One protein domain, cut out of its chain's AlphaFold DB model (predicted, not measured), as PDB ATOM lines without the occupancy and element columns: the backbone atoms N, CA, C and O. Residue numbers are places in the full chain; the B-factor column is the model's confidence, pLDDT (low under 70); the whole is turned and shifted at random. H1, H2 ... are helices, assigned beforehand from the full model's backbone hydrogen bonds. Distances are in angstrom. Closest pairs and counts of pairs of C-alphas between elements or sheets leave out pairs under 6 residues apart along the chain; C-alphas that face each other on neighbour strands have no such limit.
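AT A GLANCE: This is residues 4 to 56 of the 58 residues of an uncharacterized protein of Actinoplanes lobatus (UniProt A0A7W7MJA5). The model is an open frame round an empty middle: helix H1 makes one side, a long unnamed stretch, residues 21 to 37, folds back over it, and helix H2 makes another side, well away from H1. The printed part has 53 residues with two named helices, H1 then H2, and no named strand; the class is all helix. It is extended, with a radius of gyration of the C-alphas of 16.0 A, and spans 46 by 24 by 16 A.

IN THESE COORDINATES: H1, residues 4 to 20, begins at C-alpha 4 (106.370, -65.167, 188.306) and is 24.5 A long. H2, residues 38 to 55, is 26.1 A long and ends at C-alpha 55 (110.407, -50.254, 178.133).

HOW THE PARTS SIT: H1 and H2 are apart, with no C-alpha of the one within 8 A of the other. In H1 and H2 every O i to N i+4 pair is within hydrogen-bond range.

THE WHOLE: The two C-alphas farthest apart, of Glu 24 and Ala 56, are 46.4 A apart. The printed part has no cut. The link from H1 to H2 is long, 17 residues. Confidence is low, under 70, at residues 30 to 38.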
ATOM      1  N   PRO A   4     106.202 -64.568 186.978       77.75
ATOM      2  CA  PRO A   4     106.370 -65.167 188.306       77.75
ATOM      3  C   PRO A   4     107.072 -66.531 188.275       77.75
ATOM      4  O   PRO A   4     107.885 -66.829 189.147       77.75
ATOM      5  N   VAL A   5     106.836 -67.338 187.235       80.19
ATOM      6  CA  VAL A   5     107.493 -68.645 187.078       80.19
ATOM      7  C   VAL A   5     108.998 -68.464 186.880       80.19
ATOM      8  O   VAL A   5     109.785 -69.196 187.471       80.19
ATOM      9  N   ALA A   6     109.409 -67.452 186.111       73.12
ATOM     10  CA  ALA A   6     110.822 -67.171 185.869       73.12
ATOM     11  C   ALA A   6     111.567 -66.810 187.166       73.12
ATOM     12  O   ALA A   6     112.641 -67.353 187.423       73.12
ATOM     13  N   ILE A   7     110.973 -65.966 188.015       83.69
ATOM     14  CA  ILE A   7     111.565 -65.578 189.304       83.69
ATOM     15  C   ILE A   7     111.703 -66.793 190.228       83.69
ATOM     16  O   ILE A   7     112.786 -67.034 190.758       83.69
ATOM     17  N   ILE A   8     110.646 -67.597 190.370       84.62
ATOM     18  CA  ILE A   8     110.663 -68.797 191.223       84.62
ATOM     19  C   ILE A   8     111.754 -69.769 190.761       84.62
ATOM     20  O   ILE A   8     112.540 -70.256 191.573       84.62
ATOM     21  N   THR A   9     111.859 -70.004 189.450       81.69
ATOM     22  CA  THR A   9     112.894 -70.893 188.900       81.69
ATOM     23  C   THR A   9     114.309 -70.360 189.109       81.69
ATOM     24  O   THR A   9     115.221 -71.148 189.360       81.69
ATOM     25  N   ALA A  10     114.508 -69.039 189.055       77.56
ATOM     26  CA  ALA A  10     115.808 -68.423 189.291       77.56
ATOM     27  C   ALA A  10     116.244 -68.573 190.756       77.56
ATOM     28  O   ALA A  10     117.369 -68.998 191.015       77.56
ATOM     29  N   VAL A  11     115.344 -68.307 191.708       88.31
ATOM     30  CA  VAL A  11     115.619 -68.458 193.148       88.31
ATOM     31  C   VAL A  11     115.910 -69.917 193.503       88.31
ATOM     32  O   VAL A  11     116.885 -70.195 194.199       88.31
ATOM     33  N   ALA A  12     115.115 -70.857 192.985       86.56
ATOM     34  CA  ALA A  12     115.341 -72.284 193.201       86.56
ATOM     35  C   ALA A  12     116.709 -72.736 192.661       86.56
ATOM     36  O   ALA A  12     117.417 -73.490 193.326       86.56
ATOM     37  N   SER A  13     117.104 -72.230 191.489       83.19
ATOM     38  CA  SER A  13     118.394 -72.552 190.870       83.19
ATOM     39  C   SER A  13     119.571 -71.998 191.678       83.19
ATOM     40  O   SER A  13     120.525 -72.725 191.935       83.19
ATOM     41  N   ALA A  14     119.487 -70.743 192.132       84.06
ATOM     42  CA  ALA A  14     120.530 -70.119 192.949       84.06
ATOM     43  C   ALA A  14     120.709 -70.830 194.299       84.06
ATOM     44  O   ALA A  14     121.831 -71.065 194.745       84.06
ATOM     45  N   ARG A  15     119.598 -71.223 194.934       86.31
ATOM     46  CA  ARG A  15     119.624 -71.997 196.179       86.31
ATOM     47  C   ARG A  15     120.270 -73.368 195.979       86.31
ATOM     48  O   ARG A  15     121.102 -73.760 196.789       86.31
ATOM     49  N   HIS A  16     119.915 -74.063 194.902       83.06
ATOM     50  CA  HIS A  16     120.498 -75.359 194.574       83.06
ATOM     51  C   HIS A  16     122.013 -75.265 194.347       83.06
ATOM     52  O   HIS A  16     122.756 -76.080 194.888       83.06
ATOM     53  N   GLU A  17     122.488 -74.247 193.619       80.69
ATOM     54  CA  GLU A  17     123.928 -74.027 193.422       80.69
ATOM     55  C   GLU A  17     124.647 -73.773 194.761       80.69
ATOM     56  O   GLU A  17     125.673 -74.397 195.032       80.69
ATOM     57  N   ALA A  18     124.072 -72.955 195.648       83.06
ATOM     58  CA  ALA A  18     124.640 -72.692 196.973       83.06
ATOM     59  C   ALA A  18     124.680 -73.935 197.885       83.06
ATOM     60  O   ALA A  18     125.652 -74.143 198.608       83.06
ATOM     61  N   GLU A  19     123.640 -74.772 197.861       84.69
ATOM     62  CA  GLU A  19     123.593 -76.025 198.626       84.69
ATOM     63  C   GLU A  19     124.570 -77.068 198.062       84.69
ATOM     64  O   GLU A  19     125.229 -77.761 198.834       84.69
ATOM     65  N   SER A  20     124.732 -77.125 196.735       78.56
ATOM     66  CA  SER A  20     125.668 -78.036 196.061       78.56
ATOM     67  C   SER A  20     127.146 -77.696 196.284       78.56
ATOM     68  O   SER A  20     128.001 -78.559 196.124       78.56
ATOM     69  N   ALA A  21     127.450 -76.456 196.676       77.94
ATOM     70  CA  ALA A  21     128.808 -75.998 196.964       77.94
ATOM     71  C   ALA A  21     129.261 -76.285 198.409       77.94
ATOM     72  O   ALA A  21     130.387 -75.946 198.780       77.94
ATOM     73  N   ARG A  22     128.397 -76.869 199.254       83.62
ATOM     74  CA  ARG A  22     128.747 -77.197 200.641       83.62
ATOM     75  C   ARG A  22     129.768 -78.343 200.693       83.62
ATOM     76  O   ARG A  22     129.665 -79.265 199.891       83.62
ATOM     77  N   PRO A  23     130.688 -78.348 201.677       78.19
ATOM     78  CA  PRO A  23     131.689 -79.412 201.824       78.19
ATOM     79  C   PRO A  23     131.101 -80.826 201.960       78.19
ATOM     80  O   PRO A  23     131.742 -81.796 201.577       78.19
ATOM     81  N   GLU A  24     129.880 -80.936 202.488       83.31
ATOM     82  CA  GLU A  24     129.165 -82.201 202.710       83.31
ATOM     83  C   GLU A  24     128.134 -82.512 201.611       83.31
ATOM     84  O   GLU A  24     127.329 -83.435 201.746       83.31
ATOM     85  N   ALA A  25     128.096 -81.722 200.533       77.94
ATOM     86  CA  ALA A  25     127.115 -81.917 199.479       77.94
ATOM     87  C   ALA A  25     127.340 -83.265 198.764       77.94
ATOM     88  O   ALA A  25     128.481 -83.630 198.465       77.94
ATOM     89  N   PRO A  26     126.267 -84.014 198.451       76.62
ATOM     90  CA  PRO A  26     126.389 -85.253 197.701       76.62
ATOM     91  C   PRO A  26     127.004 -84.981 196.324       76.62
ATOM     92  O   PRO A  26     126.558 -84.094 195.592       76.62
ATOM     93  N   ILE A  27     128.017 -85.768 195.956       74.12
ATOM     94  CA  ILE A  27     128.663 -85.686 194.642       74.12
ATOM     95  C   ILE A  27     127.688 -86.249 193.605       74.12
ATOM     96  O   ILE A  27     127.572 -87.460 193.421       74.12
ATOM     97  N   VAL A  28     126.966 -85.357 192.931       74.06
ATOM     98  CA  VAL A  28     126.108 -85.718 191.801       74.06
ATOM     99  C   VAL A  28     126.967 -85.711 190.532       74.06
ATOM    100  O   VAL A  28     127.598 -84.687 190.247       74.06
ATOM    101  N   PRO A  29     127.013 -86.808 189.750       71.25
ATOM    102  CA  PRO A  29     127.736 -86.819 188.486       71.25
ATOM    103  C   PRO A  29     127.197 -85.704 187.592       71.25
ATOM    104  O   PRO A  29     125.995 -85.611 187.339       71.25
ATOM    105  N   HIS A  30     128.096 -84.829 187.146       65.19
ATOM    106  CA  HIS A  30     127.741 -83.717 186.282       65.19
ATOM    107  C   HIS A  30     127.226 -84.279 184.954       65.19
ATOM    108  O   HIS A  30     127.999 -84.711 184.103       65.19
ATOM    109  N   THR A  31     125.907 -84.291 184.768       69.12
ATOM    110  CA  THR A  31     125.328 -84.505 183.444       69.12
ATOM    111  C   THR A  31     125.776 -83.338 182.578       69.12
ATOM    112  O   THR A  31     125.539 -82.184 182.948       69.12
ATOM    113  N   GLU A  32     126.438 -83.621 181.457       60.66
ATOM    114  CA  GLU A  32     126.861 -82.597 180.507       60.66
ATOM    115  C   GLU A  32     125.664 -81.690 180.201       60.66
ATOM    116  O   GLU A  32     124.646 -82.142 179.668       60.66
ATOM    117  N   ARG A  33     125.735 -80.414 180.620       63.72
ATOM    118  CA  ARG A  33     124.649 -79.462 180.360       63.72
ATOM    119  C   ARG A  33     124.469 -79.441 178.843       63.72
ATOM    120  O   ARG A  33     125.408 -79.035 178.151       63.72
ATOM    121  N   PRO A  34     123.298 -79.833 178.306       62.56
ATOM    122  CA  PRO A  34     123.102 -79.852 176.869       62.56
ATOM    123  C   PRO A  34     123.401 -78.450 176.353       62.56
ATOM    124  O   PRO A  34     122.850 -77.463 176.856       62.56
ATOM    125  N   ARG A  35     124.328 -78.343 175.391       66.44
ATOM    126  CA  ARG A  35     124.673 -77.075 174.739       66.44
ATOM    127  C   ARG A  35     123.365 -76.446 174.273       66.44
ATOM    128  O   ARG A  35     122.791 -76.899 173.286       66.44
ATOM    129  N   ARG A  36     122.867 -75.436 175.012       62.12
ATOM    130  CA  ARG A  36     121.602 -74.747 174.699       62.12
ATOM    131  C   ARG A  36     121.613 -74.443 173.211       62.12
ATOM    132  O   ARG A  36     122.477 -73.690 172.757       62.12
ATOM    133  N   THR A  37     120.696 -75.068 172.472       69.81
ATOM    134  CA  THR A  37     120.669 -75.039 171.012       69.81
ATOM    135  C   THR A  37     120.791 -73.587 170.565       69.81
ATOM    136  O   THR A  37     120.104 -72.720 171.110       69.81
ATOM    137  N   ARG A  38     121.660 -73.289 169.591       69.19
ATOM    138  CA  ARG A  38     121.921 -71.915 169.104       69.19
ATOM    139  C   ARG A  38     120.626 -71.123 168.847       69.19
ATOM    140  O   ARG A  38     120.571 -69.922 169.101       69.19
ATOM    141  N   ARG A  39     119.563 -71.824 168.434       71.94
ATOM    142  CA  ARG A  39     118.197 -71.306 168.251       71.94
ATOM    143  C   ARG A  39     117.565 -70.734 169.528       71.94
ATOM    144  O   ARG A  39     116.987 -69.655 169.459       71.94
ATOM    145  N   ILE A  40     117.709 -71.397 170.679       77.31
ATOM    146  CA  ILE A  40     117.163 -70.943 171.970       77.31
ATOM    147  C   ILE A  40     117.864 -69.657 172.415       77.31
ATOM    148  O   ILE A  40     117.198 -68.692 172.783       77.31
ATOM    149  N   ARG A  41     119.203 -69.600 172.314       79.81
ATOM    150  CA  ARG A  41     119.968 -68.377 172.624       79.81
ATOM    151  C   ARG A  41     119.561 -67.212 171.721       79.81
ATOM    152  O   ARG A  41     119.327 -66.118 172.218       79.81
ATOM    153  N   ALA A  42     119.425 -67.457 170.416       81.56
ATOM    154  CA  ALA A  42     118.985 -66.437 169.466       81.56
ATOM    155  C   ALA A  42     117.549 -65.957 169.741       81.56
ATOM    156  O   ALA A  42     117.261 -64.769 169.615       81.56
ATOM    157  N   GLY A  43     116.650 -66.863 170.137       86.56
ATOM    158  CA  GLY A  43     115.287 -66.525 170.547       86.56
ATOM    159  C   GLY A  43     115.257 -65.637 171.790       86.56
ATOM    160  O   GLY A  43     114.611 -64.592 171.769       86.56
ATOM    161  N   LEU A  44     116.015 -66.006 172.827       89.00
ATOM    162  CA  LEU A  44     116.130 -65.226 174.060       89.00
ATOM    163  C   LEU A  44     116.708 -63.830 173.794       89.00
ATOM    164  O   LEU A  44     116.122 -62.846 174.229       89.00
ATOM    165  N   ALA A  45     117.805 -63.734 173.038       86.50
ATOM    166  CA  ALA A  45     118.437 -62.455 172.715       86.50
ATOM    167  C   ALA A  45     117.471 -61.506 171.989       86.50
ATOM    168  O   ALA A  45     117.320 -60.353 172.382       86.50
ATOM    169  N   ARG A  46     116.746 -62.004 170.977       90.38
ATOM    170  CA  ARG A  46     115.720 -61.212 170.281       90.38
ATOM    171  C   ARG A  46     114.582 -60.788 171.206       90.38
ATOM    172  O   ARG A  46     114.104 -59.664 171.091       90.38
ATOM    173  N   GLY A  47     114.155 -61.670 172.111       90.06
ATOM    174  CA  GLY A  47     113.135 -61.357 173.112       90.06
ATOM    175  C   GLY A  47     113.568 -60.223 174.041       90.06
ATOM    176  O   GLY A  47     112.809 -59.279 174.236       90.06
ATOM    177  N   LEU A  48     114.804 -60.276 174.543       92.12
ATOM    178  CA  LEU A  48     115.372 -59.243 175.414       92.12
ATOM    179  C   LEU A  48     115.506 -57.892 174.699       92.12
ATOM    180  O   LEU A  48     115.126 -56.872 175.265       92.12
ATOM    181  N   ILE A  49     115.963 -57.878 173.443       90.12
ATOM    182  CA  ILE A  49     116.070 -56.646 172.640       90.12
ATOM    183  C   ILE A  49     114.695 -56.000 172.424       90.12
ATOM    184  O   ILE A  49     114.558 -54.784 172.551       90.12
ATOM    185  N   ARG A  50     113.668 -56.804 172.118       86.88
ATOM    186  CA  ARG A  50     112.293 -56.303 171.953       86.88
ATOM    187  C   ARG A  50     111.716 -55.771 173.259       86.88
ATOM    188  O   ARG A  50     111.072 -54.730 173.246       86.88
ATOM    189  N   ALA A  51     111.955 -56.461 174.372       88.12
ATOM    190  CA  ALA A  51     111.521 -55.997 175.686       88.12
ATOM    191  C   ALA A  51     112.191 -54.665 176.061       88.12
ATOM    192  O   ALA A  51     111.516 -53.769 176.553       88.12
ATOM    193  N   ALA A  52     113.484 -54.508 175.760       87.31
ATOM    194  CA  ALA A  52     114.205 -53.259 175.991       87.31
ATOM    195  C   ALA A  52     113.597 -52.085 175.206       87.31
ATOM    196  O   ALA A  52     113.337 -51.046 175.801       87.31
ATOM    197  N   HIS A  53     113.274 -52.274 173.919       84.94
ATOM    198  CA  HIS A  53     112.599 -51.247 173.108       84.94
ATOM    199  C   HIS A  53     111.182 -50.916 173.602       84.94
ATOM    200  O   HIS A  53     110.723 -49.794 173.434       84.94
ATOM    201  N   ALA A  54     110.473 -51.878 174.197       82.62
ATOM    202  CA  ALA A  54     109.141 -51.637 174.746       82.62
ATOM    203  C   ALA A  54     109.172 -50.821 176.052       82.62
ATOM    204  O   ALA A  54     108.224 -50.095 176.336       82.62
ATOM    205  N   ILE A  55     110.236 -50.958 176.850       82.81
ATOM    206  CA  ILE A  55     110.407 -50.254 178.133       82.81
ATOM    207  C   ILE A  55     111.033 -48.871 177.924       82.81
ATOM    208  O   ILE A  55     110.632 -47.910 178.572       82.81
ATOM    209  N   ALA A  56     112.008 -48.775 177.023       77.00
ATOM    210  CA  ALA A  56     112.675 -47.538 176.648       77.00
ATOM    211  C   ALA A  56     112.579 -47.370 175.125       77.00
ATOM    212  O   ALA A  56     113.497 -47.776 174.405       77.00
TER     213      ALA A  56